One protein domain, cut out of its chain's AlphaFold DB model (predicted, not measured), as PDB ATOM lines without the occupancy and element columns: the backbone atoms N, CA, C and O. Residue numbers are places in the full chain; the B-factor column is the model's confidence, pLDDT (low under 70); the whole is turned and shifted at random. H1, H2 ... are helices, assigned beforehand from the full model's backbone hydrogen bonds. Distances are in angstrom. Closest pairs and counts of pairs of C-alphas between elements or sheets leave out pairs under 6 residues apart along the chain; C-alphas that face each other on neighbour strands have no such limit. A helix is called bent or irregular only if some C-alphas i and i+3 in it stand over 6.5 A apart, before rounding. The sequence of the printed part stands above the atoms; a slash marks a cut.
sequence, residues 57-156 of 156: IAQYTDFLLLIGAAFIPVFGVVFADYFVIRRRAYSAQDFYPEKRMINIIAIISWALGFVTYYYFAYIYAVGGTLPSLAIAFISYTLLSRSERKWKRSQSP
ATOM      1  N   ILE A  57      46.391 -19.175  32.460       81.50
ATOM      2  CA  ILE A  57      45.038 -19.679  32.765       81.50
ATOM      3  C   ILE A  57      44.526 -19.138  34.110       81.50
ATOM      4  O   ILE A  57      43.332 -18.888  34.264       81.50
ATOM      5  N   ALA A  58      45.423 -18.890  35.069       83.06
ATOM      6  CA  ALA A  58      45.079 -18.297  36.359       83.06
ATOM      7  C   ALA A  58      44.431 -16.902  36.237       83.06
ATOM      8  O   ALA A  58      43.638 -16.524  37.095       83.06
ATOM      9  N   GLN A  59      44.721 -16.159  35.162       84.88
ATOM     10  CA  GLN A  59      44.184 -14.818  34.894       84.88
ATOM     11  C   GLN A  59      42.981 -14.832  33.940       84.88
ATOM     12  O   GLN A  59      42.511 -13.779  33.505       84.88
ATOM     13  N   TYR A  60      42.452 -16.012  33.603       85.31
ATOM     14  CA  TYR A  60      41.349 -16.135  32.650       85.31
ATOM     15  C   TYR A  60      40.107 -15.342  33.085       85.31
ATOM     16  O   TYR A  60      39.465 -14.695  32.262       85.31
ATOM     17  N   THR A  61      39.809 -15.303  34.388       88.19
ATOM     18  CA  THR A  61      38.710 -14.490  34.931       88.19
ATOM     19  C   THR A  61      38.907 -13.000  34.657       88.19
ATOM     20  O   THR A  61      37.973 -12.336  34.209       88.19
ATOM     21  N   ASP A  62      40.112 -12.469  34.865       87.94
ATOM     22  CA  ASP A  62      40.405 -11.055  34.609       87.94
ATOM     23  C   ASP A  62      40.304 -10.731  33.118       87.94
ATOM     24  O   ASP A  62      39.772  -9.690  32.736       87.94
ATOM     25  N   PHE A  63      40.746 -11.651  32.262       87.00
ATOM     26  CA  PHE A  63      40.571 -11.527  30.821       87.00
ATOM     27  C   PHE A  63      39.085 -11.480  30.425       87.00
ATOM     28  O   PHE A  63      38.677 -10.601  29.662       87.00
ATOM     29  N   LEU A  64      38.254 -12.361  30.992       89.31
ATOM     30  CA  LEU A  64      36.806 -12.356  30.763       89.31
ATOM     31  C   LEU A  64      36.142 -11.063  31.249       89.31
ATOM     32  O   LEU A  64      35.270 -10.521  30.566       89.31
ATOM     33  N   LEU A  65      36.558 -10.537  32.403       90.38
ATOM     34  CA  LEU A  65      36.060  -9.263  32.917       90.38
ATOM     35  C   LEU A  65      36.452  -8.096  32.008       90.38
ATOM     36  O   LEU A  65      35.620  -7.224  31.761       90.38
ATOM     37  N   LEU A  66      37.668  -8.092  31.460       89.88
ATOM     38  CA  LEU A  66      38.126  -7.071  30.518       89.88
ATOM     39  C   LEU A  66      37.340  -7.105  29.200       89.88
ATOM     40  O   LEU A  66      36.936  -6.056  28.692       89.88
ATOM     41  N   ILE A  67      37.060  -8.300  28.675       91.19
ATOM     42  CA  ILE A  67      36.163  -8.485  27.525       91.19
ATOM     43  C   ILE A  67      34.769  -7.941  27.861       91.19
ATOM     44  O   ILE A  67      34.231  -7.124  27.111       91.19
ATOM     45  N   GLY A  68      34.200  -8.315  29.010       91.75
ATOM     46  CA  GLY A  68      32.916  -7.787  29.478       91.75
ATOM     47  C   GLY A  68      32.901  -6.256  29.530       91.75
ATOM     48  O   GLY A  68      32.003  -5.626  28.965       91.75
ATOM     49  N   ALA A  69      33.941  -5.654  30.110       92.62
ATOM     50  CA  ALA A  69      34.110  -4.207  30.203       92.62
ATOM     51  C   ALA A  69      34.125  -3.520  28.835       92.62
ATOM     52  O   ALA A  69      33.593  -2.421  28.699       92.62
ATOM     53  N   ALA A  70      34.713  -4.158  27.821       93.44
ATOM     54  CA  ALA A  70      34.785  -3.630  26.464       93.44
ATOM     55  C   ALA A  70      33.462  -3.764  25.698       93.44
ATOM     56  O   ALA A  70      33.044  -2.803  25.050       93.44
ATOM     57  N   PHE A  71      32.792  -4.918  25.767       94.06
ATOM     58  CA  PHE A  71      31.619  -5.210  24.932       94.06
ATOM     59  C   PHE A  71      30.300  -4.690  25.512       94.06
ATOM     60  O   PHE A  71      29.461  -4.177  24.769       94.06
ATOM     61  N   ILE A  72      30.100  -4.764  26.830       94.94
ATOM     62  CA  ILE A  72      28.831  -4.380  27.472       94.94
ATOM     63  C   ILE A  72      28.442  -2.907  27.224       94.94
ATOM     64  O   ILE A  72      27.296  -2.658  26.832       94.94
ATOM     65  N   PRO A  73      29.346  -1.915  27.365       94.69
ATOM     66  CA  PRO A  73      29.009  -0.521  27.084       94.69
ATOM     67  C   PRO A  73      28.633  -0.275  25.620       94.69
ATOM     68  O   PRO A  73      27.804   0.594  25.342       94.69
ATOM     69  N   VAL A  74      29.213  -1.032  24.677       94.69
ATOM     70  CA  VAL A  74      28.894  -0.906  23.243       94.69
ATOM     71  C   VAL A  74      27.416  -1.197  23.015       94.69
ATOM     72  O   VAL A  74      26.745  -0.419  22.337       94.69
ATOM     73  N   PHE A  75      26.875  -2.249  23.640       94.19
ATOM     74  CA  PHE A  75      25.443  -2.548  23.573       94.19
ATOM     75  C   PHE A  75      24.588  -1.407  24.134       94.19
ATOM     76  O   PHE A  75      23.582  -1.051  23.524       94.19
ATOM     77  N   GLY A  76      25.010  -0.779  25.236       93.06
ATOM     78  CA  GLY A  76      24.327   0.388  25.804       93.06
ATOM     79  C   GLY A  76      24.234   1.561  24.822       93.06
ATOM     80  O   GLY A  76      23.156   2.125  24.624       93.06
ATOM     81  N   VAL A  77      25.340   1.887  24.145       94.94
ATOM     82  CA  VAL A  77      25.376   2.939  23.114       94.94
ATOM     83  C   VAL A  77      24.505   2.575  21.910       94.94
ATOM     84  O   VAL A  77      23.706   3.397  21.460       94.94
ATOM     85  N   VAL A  78      24.609   1.343  21.400       92.31
ATOM     86  CA  VAL A  78      23.828   0.880  20.240       92.31
ATOM     87  C   VAL A  78      22.330   0.874  20.547       92.31
ATOM     88  O   VAL A  78      21.536   1.332  19.729       92.31
ATOM     89  N   PHE A  79      21.921   0.429  21.737       92.81
ATOM     90  CA  PHE A  79      20.519   0.473  22.160       92.81
ATOM     91  C   PHE A  79      19.997   1.903  22.276       92.81
ATOM     92  O   PHE A  79      18.883   2.189  21.827       92.81
ATOM     93  N   ALA A  80      20.795   2.811  22.836       92.06
ATOM     94  CA  ALA A  80      20.442   4.222  22.905       92.06
ATOM     95  C   ALA A  80      20.275   4.831  21.504       92.06
ATOM     96  O   ALA A  80      19.282   5.522  21.246       92.06
ATOM     97  N   ASP A  81      21.200   4.544  20.586       90.88
ATOM     98  CA  ASP A  81      21.121   5.023  19.206       90.88
ATOM     99  C   ASP A  81      19.875   4.488  18.497       90.88
ATOM    100  O   ASP A  81      19.071   5.267  17.974       90.88
ATOM    101  N   TYR A  82      19.664   3.174  18.571       88.81
ATOM    102  CA  TYR A  82      18.598   2.487  17.858       88.81
ATOM    103  C   TYR A  82      17.209   2.867  18.379       88.81
ATOM    104  O   TYR A  82      16.349   3.308  17.611       88.81
ATOM    105  N   PHE A  83      16.966   2.741  19.687       88.75
ATOM    106  CA  PHE A  83      15.626   2.921  20.252       88.75
ATOM    107  C   PHE A  83      15.273   4.382  20.531       88.75
ATOM    108  O   PHE A  83      14.125   4.775  20.320       88.75
ATOM    109  N   VAL A  84      16.222   5.201  20.997       88.38
ATOM    110  CA  VAL A  84      15.914   6.557  21.487       88.38
ATOM    111  C   VAL A  84      16.197   7.622  20.437       88.38
ATOM    112  O   VAL A  84      15.382   8.524  20.227       88.38
ATOM    113  N   ILE A  85      17.363   7.547  19.799       85.81
ATOM    114  CA  ILE A  85      17.883   8.625  18.954       85.81
ATOM    115  C   ILE A  85      17.366   8.518  17.522       85.81
ATOM    116  O   ILE A  85      16.903   9.520  16.966       85.81
ATOM    117  N   ARG A  86      17.403   7.322  16.934       81.62
ATOM    118  CA  ARG A  86      16.886   7.039  15.587       81.62
ATOM    119  C   ARG A  86      15.482   6.436  15.589       81.62
ATOM    120  O   ARG A  86      14.879   6.321  14.530       81.62
ATOM    121  N   ARG A  87      14.929   6.109  16.767       82.06
ATOM    122  CA  ARG A  87      13.549   5.612  16.944       82.06
ATOM    123  C   ARG A  87      13.208   4.446  16.004       82.06
ATOM    124  O   ARG A  87      12.126   4.411  15.429       82.06
ATOM    125  N   ARG A  88      14.134   3.491  15.867       80.44
ATOM    126  CA  ARG A  88      14.036   2.294  15.008       80.44
ATOM    127  C   ARG A  88      14.003   2.560  13.497       80.44
ATOM    128  O   ARG A  88      13.771   1.629  12.735       80.44
ATOM    129  N   ALA A  89      14.261   3.787  13.051       75.44
ATOM    130  CA  ALA A  89      14.360   4.117  11.634       75.44
ATOM    131  C   ALA A  89      15.835   4.134  11.200       75.44
ATOM    132  O   ALA A  89      16.539   5.121  11.416       75.44
ATOM    133  N   TYR A  90      16.298   3.034  10.604       76.31
ATOM    134  CA  TYR A  90      17.544   3.000   9.830       76.31
ATOM    135  C   TYR A  90      17.188   2.831   8.361       76.31
ATOM    136  O   TYR A  90      16.409   1.943   8.016       76.31
ATOM    137  N   SER A  91      17.764   3.668   7.507       76.44
ATOM    138  CA  SER A  91      17.691   3.479   6.063       76.44
ATOM    139  C   SER A  91      18.913   2.705   5.570       76.44
ATOM    140  O   SER A  91      19.976   2.757   6.187       76.44
ATOM    141  N   ALA A  92      18.810   2.024   4.429       71.19
ATOM    142  CA  ALA A  92      19.949   1.311   3.836       71.19
ATOM    143  C   ALA A  92      21.157   2.243   3.581       71.19
ATOM    144  O   ALA A  92      22.306   1.825   3.711       71.19
ATOM    145  N   GLN A  93      20.900   3.526   3.296       70.88
ATOM    146  CA  GLN A  93      21.934   4.547   3.109       70.88
ATOM    147  C   GLN A  93      22.704   4.885   4.400       70.88
ATOM    148  O   GLN A  93      23.839   5.344   4.313       70.88
ATOM    149  N   ASP A  94      22.149   4.623   5.591       73.94
ATOM    150  CA  ASP A  94      22.855   4.853   6.862       73.94
ATOM    151  C   ASP A  94      24.028   3.879   7.067       73.94
ATOM    152  O   ASP A  94      24.976   4.200   7.784       73.94
ATOM    153  N   PHE A  95      23.979   2.698   6.440       74.19
ATOM    154  CA  PHE A  95      25.025   1.673   6.545       74.19
ATOM    155  C   PHE A  95      26.170   1.876   5.548       74.19
ATOM    156  O   PHE A  95      27.282   1.406   5.790       74.19
ATOM    157  N   TYR A  96      25.924   2.621   4.468       71.31
ATOM    158  CA  TYR A  96      26.910   2.943   3.434       71.31
ATOM    159  C   TYR A  96      27.057   4.461   3.266       71.31
ATOM    160  O   TYR A  96      26.776   4.992   2.190       71.31
ATOM    161  N   PRO A  97      27.475   5.192   4.317       69.75
ATOM    162  CA  PRO A  97      27.639   6.632   4.214       69.75
ATOM    163  C   PRO A  97      28.788   6.967   3.255       69.75
ATOM    164  O   PRO A  97      29.872   6.386   3.344       69.75
ATOM    165  N   GLU A  98      28.582   7.959   2.382       66.81
ATOM    166  CA  GLU A  98      29.610   8.450   1.445       66.81
ATOM    167  C   GLU A  98      30.898   8.881   2.163       66.81
ATOM    168  O   GLU A  98      32.003   8.741   1.638       66.81
ATOM    169  N   LYS A  99      30.762   9.372   3.402       70.50
ATOM    170  CA  LYS A  99      31.878   9.724   4.274       70.50
ATOM    171  C   LYS A  99      31.804   8.941   5.571       70.50
ATOM    172  O   LYS A  99      30.822   8.989   6.307       70.50
ATOM    173  N   ARG A 100      32.907   8.278   5.902       67.88
ATOM    174  CA  ARG A 100      33.069   7.586   7.176       67.88
ATOM    175  C   ARG A 100      33.148   8.616   8.306       67.88
ATOM    176  O   ARG A 100      34.133   9.345   8.408       67.88
ATOM    177  N   MET A 101      32.104   8.701   9.125       75.94
ATOM    178  CA  MET A 101      32.038   9.635  10.251       75.94
ATOM    179  C   MET A 101      32.246   8.880  11.560       75.94
ATOM    180  O   MET A 101      31.496   7.962  11.885       75.94
ATOM    181  N   ILE A 102      33.272   9.271  12.313       82.94
ATOM    182  CA  ILE A 102      33.506   8.750  13.659       82.94
ATOM    183  C   ILE A 102      32.610   9.526  14.623       82.94
ATOM    184  O   ILE A 102      32.707  10.750  14.720       82.94
ATOM    185  N   ASN A 103      31.740   8.817  15.340       87.75
ATOM    186  CA  ASN A 103      30.896   9.422  16.362       87.75
ATOM    187  C   ASN A 103      31.673   9.530  17.683       87.75
ATOM    188  O   ASN A 103      31.739   8.580  18.460       87.75
ATOM    189  N   ILE A 104      32.257  10.703  17.937       91.44
ATOM    190  CA  ILE A 104      33.037  10.967  19.156       91.44
ATOM    191  C   ILE A 104      32.165  10.816  20.412       91.44
ATOM    192  O   ILE A 104      32.631  10.297  21.421       91.44
ATOM    193  N   ILE A 105      30.881  11.186  20.342       91.62
ATOM    194  CA  ILE A 105      29.945  11.038  21.465       91.62
ATOM    195  C   ILE A 105      29.756   9.560  21.821       91.62
ATOM    196  O   ILE A 105      29.748   9.216  23.004       91.62
ATOM    197  N   ALA A 106      29.651   8.679  20.819       92.31
ATOM    198  CA  ALA A 106      29.587   7.232  21.033       92.31
ATOM    199  C   ALA A 106      30.847   6.707  21.737       92.31
ATOM    200  O   ALA A 106      30.732   5.948  22.694       92.31
ATOM    201  N   ILE A 107      32.032   7.160  21.314       94.56
ATOM    202  CA  ILE A 107      33.316   6.755  21.911       94.56
ATOM    203  C   ILE A 107      33.416   7.212  23.370       94.56
ATOM    204  O   ILE A 107      33.779   6.417  24.231       94.56
ATOM    205  N   ILE A 108      33.064   8.466  23.667       95.00
ATOM    206  CA  ILE A 108      33.091   8.997  25.039       95.00
ATOM    207  C   ILE A 108      32.109   8.227  25.930       95.00
ATOM    208  O   ILE A 108      32.459   7.832  27.039       95.00
ATOM    209  N   SER A 109      30.895   7.978  25.439       94.88
ATOM    210  CA  SER A 109      29.859   7.255  26.190       94.88
ATOM    211  C   SER A 109      30.266   5.805  26.468       94.88
ATOM    212  O   SER A 109      30.078   5.301  27.575       94.88
ATOM    213  N   TRP A 110      30.891   5.152  25.483       96.56
ATOM    214  CA  TRP A 110      31.497   3.834  25.644       96.56
ATOM    215  C   TRP A 110      32.607   3.849  26.700       96.56
ATOM    216  O   TRP A 110      32.585   3.016  27.602       96.56
ATOM    217  N   ALA A 111      33.528   4.816  26.643       96.19
ATOM    218  CA  ALA A 111      34.632   4.921  27.595       96.19
ATOM    219  C   ALA A 111      34.130   5.119  29.038       96.19
ATOM    220  O   ALA A 111      34.646   4.495  29.961       96.19
ATOM    221  N   LEU A 112      33.079   5.923  29.236       95.56
ATOM    222  CA  LEU A 112      32.438   6.082  30.546       95.56
ATOM    223  C   LEU A 112      31.856   4.760  31.063       95.56
ATOM    224  O   LEU A 112      32.052   4.408  32.229       95.56
ATOM    225  N   GLY A 113      31.170   4.002  30.205       94.81
ATOM    226  CA  GLY A 113      30.664   2.682  30.575       94.81
ATOM    227  C   GLY A 113      31.785   1.673  30.844       94.81
ATOM    228  O   GLY A 113      31.671   0.893  31.788       94.81
ATOM    229  N   PHE A 114      32.883   1.714  30.084       95.06
ATOM    230  CA  PHE A 114      34.060   0.867  30.296       95.06
ATOM    231  C   PHE A 114      34.671   1.110  31.678       95.06
ATOM    232  O   PHE A 114      34.837   0.176  32.461       95.06
ATOM    233  N   VAL A 115      34.934   2.378  32.015       94.56
ATOM    234  CA  VAL A 115      35.473   2.775  33.325       94.56
ATOM    235  C   VAL A 115      34.522   2.369  34.448       94.56
ATOM    236  O   VAL A 115      34.967   1.867  35.476       94.56
ATOM    237  N   THR A 116      33.212   2.515  34.238       92.94
ATOM    238  CA  THR A 116      32.202   2.064  35.206       92.94
ATOM    239  C   THR A 116      32.269   0.555  35.416       92.94
ATOM    240  O   THR A 116      32.300   0.104  36.557       92.94
ATOM    241  N   TYR A 117      32.311  -0.237  34.341       93.38
ATOM    242  CA  TYR A 117      32.406  -1.689  34.464       93.38
ATOM    243  C   TYR A 117      33.657  -2.077  35.246       93.38
ATOM    244  O   TYR A 117      33.569  -2.849  36.195       93.38
ATOM    245  N   TYR A 118      34.799  -1.496  34.873       89.50
ATOM    246  CA  TYR A 118      36.074  -1.753  35.525       89.50
ATOM    247  C   TYR A 118      36.013  -1.422  37.023       89.50
ATOM    248  O   TYR A 118      36.387  -2.239  37.858       89.50
ATOM    249  N   TYR A 119      35.452  -0.267  37.381       89.06
ATOM    250  CA  TYR A 119      35.307   0.163  38.769       89.06
ATOM    251  C   TYR A 119      34.446  -0.810  39.593       89.06
ATOM    252  O   TYR A 119      34.854  -1.248  40.665       89.06
ATOM    253  N   PHE A 120      33.278  -1.213  39.090       88.31
ATOM    254  CA  PHE A 120      32.384  -2.113  39.827       88.31
ATOM    255  C   PHE A 120      32.904  -3.553  39.895       88.31
ATOM    256  O   PHE A 120      32.851  -4.168  40.960       88.31
ATOM    257  N   ALA A 121      33.436  -4.067  38.784       86.00
ATOM    258  CA  ALA A 121      33.907  -5.442  38.691       86.00
ATOM    259  C   ALA A 121      35.202  -5.676  39.484       86.00
ATOM    260  O   ALA A 121      35.304  -6.693  40.161       86.00
ATOM    261  N   TYR A 122      36.159  -4.739  39.444       79.38
ATOM    262  CA  TYR A 122      37.466  -4.927  40.087       79.38
ATOM    263  C   TYR A 122      37.559  -4.339  41.496       79.38
ATOM    264  O   TYR A 122      38.263  -4.901  42.328       79.38
ATOM    265  N   ILE A 123      36.874  -3.227  41.794       76.75
ATOM    266  CA  ILE A 123      37.008  -2.567  43.110       76.75
ATOM    267  C   ILE A 123      35.955  -3.064  44.093       76.75
ATOM    268  O   ILE A 123      36.269  -3.324  45.251       76.75
ATOM    269  N   TYR A 124      34.709  -3.209  43.642       78.56
ATOM    270  CA  TYR A 124      33.604  -3.617  44.514       78.56
ATOM    271  C   TYR A 124      33.283  -5.109  44.424       78.56
ATOM    272  O   TYR A 124      32.508  -5.595  45.243       78.56
ATOM    273  N   ALA A 125      33.857  -5.831  43.453       77.38
ATOM    274  CA  ALA A 125      33.522  -7.225  43.152       77.38
ATOM    275  C   ALA A 125      32.001  -7.460  42.998       77.38
ATOM    276  O   ALA A 125      31.483  -8.538  43.287       77.38
ATOM    277  N   VAL A 126      31.270  -6.435  42.538       79.75
ATOM    278  CA  VAL A 126      29.830  -6.491  42.246       79.75
ATOM    279  C   VAL A 126      29.645  -6.489  40.730       79.75
ATOM    280  O   VAL A 126      30.448  -5.918  39.995       79.75
ATOM    281  N   GLY A 127      28.571  -7.114  40.237       81.12
ATOM    282  CA  GLY A 127      28.262  -7.165  38.806       81.12
ATOM    283  C   GLY A 127      28.240  -5.779  38.143       81.12
ATOM    284  O   GLY A 127      27.285  -5.019  38.303       81.12
ATOM    285  N   GLY A 128      29.277  -5.469  37.356       85.25
ATOM    286  CA  GLY A 128      29.445  -4.192  36.647       85.25
ATOM    287  C   GLY A 128      28.619  -4.055  35.364       85.25
ATOM    288  O   GLY A 128      28.553  -2.971  34.786       85.25
ATOM    289  N   THR A 129      27.948  -5.127  34.933       90.56
ATOM    290  CA  THR A 129      27.213  -5.202  33.661       90.56
ATOM    291  C   THR A 129      26.084  -4.181  33.560       90.56
ATOM    292  O   THR A 129      26.056  -3.381  32.625       90.56
ATOM    293  N   LEU A 130      25.153  -4.182  34.523       91.12
ATOM    294  CA  LEU A 130      23.990  -3.287  34.489       91.12
ATOM    295  C   LEU A 130      24.384  -1.810  34.660       91.12
ATOM    296  O   LEU A 130      23.925  -0.999  33.851       91.12
ATOM    297  N   PRO A 131      25.249  -1.433  35.628       91.81
ATOM    298  CA  PRO A 131      25.692  -0.046  35.768       91.81
ATOM    299  C   PRO A 131      26.417   0.475  34.523       91.81
ATOM    300  O   PRO A 131      26.127   1.573  34.055       91.81
ATOM    301  N   SER A 132      27.321  -0.327  33.954       94.00
ATOM    302  CA  SER A 132      28.079   0.029  32.753       94.00
ATOM    303  C   SER A 132      27.172   0.286  31.549       94.00
ATOM    304  O   SER A 132      27.278   1.329  30.896       94.00
ATOM    305  N   LEU A 133      26.229  -0.629  31.302       94.75
ATOM    306  CA  LEU A 133      25.254  -0.508  30.223       94.75
ATOM    307  C   LEU A 133      24.384   0.741  30.407       94.75
ATOM    308  O   LEU A 133      24.197   1.505  29.457       94.75
ATOM    309  N   ALA A 134      23.886   0.976  31.624       94.19
ATOM    310  CA  ALA A 134      23.053   2.132  31.937       94.19
ATOM    311  C   ALA A 134      23.806   3.455  31.738       94.19
ATOM    312  O   ALA A 134      23.273   4.371  31.111       94.19
ATOM    313  N   ILE A 135      25.052   3.558  32.211       95.06
ATOM    314  CA  ILE A 135      25.862   4.771  32.053       95.06
ATOM    315  C   ILE A 135      26.167   5.039  30.581       95.06
ATOM    316  O   ILE A 135      25.988   6.172  30.128       95.06
ATOM    317  N   ALA A 136      26.556   4.022  29.812       95.00
ATOM    318  CA  ALA A 136      26.800   4.170  28.378       95.00
ATOM    319  C   ALA A 136      25.534   4.611  27.619       95.00
ATOM    320  O   ALA A 136      25.585   5.513  26.784       95.00
ATOM    321  N   PHE A 137      24.377   4.037  27.959       95.19
ATOM    322  CA  PHE A 137      23.089   4.407  27.375       95.19
ATOM    323  C   PHE A 137      22.699   5.857  27.710       95.19
ATOM    324  O   PHE A 137      22.397   6.660  26.821       95.19
ATOM    325  N   ILE A 138      22.712   6.223  28.996       94.31
ATOM    326  CA  ILE A 138      22.282   7.546  29.465       94.31
ATOM    327  C   ILE A 138      23.216   8.630  28.921       94.31
ATOM    328  O   ILE A 138      22.739   9.609  28.346       94.31
ATOM    329  N   SER A 139      24.533   8.442  29.032       94.31
ATOM    330  CA  SER A 139      25.511   9.410  28.520       94.31
ATOM    331  C   SER A 139      25.349   9.641  27.017       94.31
ATOM    332  O   SER A 139      25.243  10.795  26.590       94.31
ATOM    333  N   TYR A 140      25.188   8.574  26.225       95.19
ATOM    334  CA  TYR A 140      24.984   8.705  24.786       95.19
ATOM    335  C   TYR A 140      23.689   9.444  24.454       95.19
ATOM    336  O   TYR A 140      23.691  10.352  23.618       95.19
ATOM    337  N   THR A 141      22.573   9.108  25.112       91.50
ATOM    338  CA  THR A 141      21.293   9.787  24.848       91.50
ATOM    339  C   THR A 141      21.326  11.272  25.201       91.50
ATOM    340  O   THR A 141      20.782  12.084  24.449       91.50
ATOM    341  N   LEU A 142      21.955  11.650  26.315       92.94
ATOM    342  CA  LEU A 142      22.031  13.044  26.750       92.94
ATOM    343  C   LEU A 142      22.918  13.871  25.817       92.94
ATOM    344  O   LEU A 142      22.483  14.918  25.332       92.94
ATOM    345  N   LEU A 143      24.121  13.374  25.520       91.31
ATOM    346  CA  LEU A 143      25.095  14.070  24.679       91.31
ATOM    347  C   LEU A 143      24.632  14.175  23.218       91.31
ATOM    348  O   LEU A 143      24.760  15.222  22.590       91.31
ATOM    349  N   SER A 144      24.024  13.125  22.665       90.44
ATOM    350  CA  SER A 144      23.497  13.177  21.291       90.44
ATOM    351  C   SER A 144      22.273  14.094  21.163       90.44
ATOM    352  O   SER A 144      22.081  14.748  20.133       90.44
ATOM    353  N   ARG A 145      21.436  14.199  22.206       89.12
ATOM    354  CA  ARG A 145      20.318  15.156  22.234       89.12
ATOM    355  C   ARG A 145      20.804  16.598  22.326       89.12
ATOM    356  O   ARG A 145      20.227  17.450  21.646       89.12
ATOM    357  N   SER A 146      21.820  16.885  23.141       88.31
ATOM    358  CA  SER A 146      22.380  18.236  23.252       88.31
ATOM    359  C   SER A 146      23.051  18.667  21.947       88.31
ATOM    360  O   SER A 146      22.771  19.764  21.465       88.31
ATOM    361  N   GLU A 147      23.813  17.781  21.300       88.00
ATOM    362  CA  GLU A 147      24.449  18.063  20.009       88.00
ATOM    363  C   GLU A 147      23.413  18.365  18.910       88.00
ATOM    364  O   GLU A 147      23.540  19.341  18.169       88.00
ATOM    365  N   ARG A 148      22.336  17.571  18.824       83.31
ATOM    366  CA  ARG A 148      21.254  17.803  17.849       83.31
ATOM    367  C   ARG A 148      20.526  19.123  18.079       83.31
ATOM    368  O   ARG A 148      20.180  19.796  17.108       83.31
ATOM    369  N   LYS A 149      20.275  19.494  19.340       80.25
ATOM    370  CA  LYS A 149      19.674  20.792  19.686       80.25
ATOM    371  C   LYS A 149      20.583  21.947  19.272       80.25
ATOM    372  O   LYS A 149      20.101  22.895  18.665       80.25
ATOM    373  N   TRP A 150      21.881  21.836  19.548       74.94
ATOM    374  CA  TRP A 150      22.860  22.858  19.188       74.94
ATOM    375  C   TRP A 150      22.943  23.066  17.670       74.94
ATOM    376  O   TRP A 150      22.818  24.194  17.204       74.94
ATOM    377  N   LYS A 151      23.009  21.981  16.883       79.12
ATOM    378  CA  LYS A 151      23.011  22.061  15.409       79.12
ATOM    379  C   LYS A 151      21.730  22.675  14.833       79.12
ATOM    380  O   LYS A 151      21.809  23.432  13.875       79.12
ATOM    381  N   ARG A 152      20.560  22.400  15.426       75.06
ATOM    382  CA  ARG A 152      19.278  23.018  15.020       75.06
ATOM    383  C   ARG A 152      19.169  24.501  15.376       75.06
ATOM    384  O   ARG A 152      18.423  25.214  14.726       75.06
ATOM    385  N   SER A 153      19.877  24.962  16.405       71.31
ATOM    386  CA  SER A 153      19.895  26.382  16.781       71.31
ATOM    387  C   SER A 153      20.805  27.227  15.885       71.31
ATOM    388  O   SER A 153      20.722  28.449  15.937       71.31
ATOM    389  N   GLN A 154      21.697  26.595  15.118       70.75
ATOM    390  CA  GLN A 154      22.624  27.262  14.200       70.75
ATOM    391  C   GLN A 154      22.202  27.160  12.728       70.75
ATOM    392  O   GLN A 154      22.846  27.768  11.877       70.75
ATOM    393  N   SER A 155      21.152  26.397  12.410       49.53
ATOM    394  CA  SER A 155      20.569  26.384  11.067       49.53
ATOM    395  C   SER A 155      19.672  27.620  10.885       49.53
ATOM    396  O   SER A 155      18.742  27.757  11.685       49.53
ATOM    397  N   PRO A 156      19.958  28.501   9.906       51.19
ATOM    398  CA  PRO A 156      19.172  29.703   9.618       51.19
ATOM    399  C   PRO A 156      17.760  29.393   9.111       51.19
ATOM    400  O   PRO A 156      17.558  28.298   8.533       51.19
TER     401      PRO A 156
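What this domain is: This is residues 57 to 156 of the 156 residues of an uncharacterized protein of Nitrososphaeria archaeon (UniProt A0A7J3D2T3). Three long helices make a slender, loose bundle: H3 and H4 fold back on each other as a helical hairpin, and the longest helix, H1, crosses beside both of them. From one end of H1 the backbone loops out to one side through the short helix H2 and returns to H3, residues 91 to 102 sticking out; residues 149 to 156, with the last part of H4, stick out at one end and add to the length. The 100 printed residues hold four named helices, H1, H2, H3 and H4 in chain order, and no named strand, so the class is all helix. The whole is loose, with a radius of gyration of the C-alphas of 16.1 A, and spans 59 by 26 by 21 A.

How they stand to each other: H1, residues 57 to 85, touches H4, residues 129 to 153, most closely at the C-alphas of Gly 76 and Phe 137, 4.5 A apart. These two run the same way at a steep tilt of 35.2 degrees, only just steep. With residues 65 to 77 alone, H1 also touches H3, residues 104 to 123; their closest C-alphas are those of Pro 73 and Gly 113, 5.0 A apart. H1 and H3 run opposite ways at a steep tilt of 39 degrees. H3 and H4 form a hairpin, opposite ways at a shallow tilt of 22 degrees, and touch most closely at the C-alphas of Gly 113 and Ser 132, 4.3 A apart. H1, H3 and H4 form an up and down bundle, each running against the one before it in the bundle. H2, residues 92 to 95, is apart from H1, H3 and H4. Every O i to N i+4 pair is within hydrogen-bond range in H3 and H4, and 21 of 25 are in H1; H2 is too short for such a pair.

Where its parts are: H1 begins at C-alpha 57, at (45.038, -19.679, 32.765), and measures 41.6 A from first to last C-alpha. It is irregular: C-alphas 58 and 61 are 7.6 A apart. H4 measures 36.6 A and ends at C-alpha 153, at (19.895, 26.382, 16.781). H3 measures 27.8 A and begins at C-alpha 104, at (33.037, 10.967, 19.156). H2 measures 5.8 A.

The domain as a whole: The C-alphas of Ala 58 and Pro 156, the two farthest apart, are 60.7 A from each other. The printed part has no cut and ends at the chain's last residue, 156. The link from H3 to H4 is tight; those from H1 to H2 and from H2 to H3 are short. The mean pLDDT of the printed part is 85.9, with residues 97 to 98, 100 and 155 to 156 under 70.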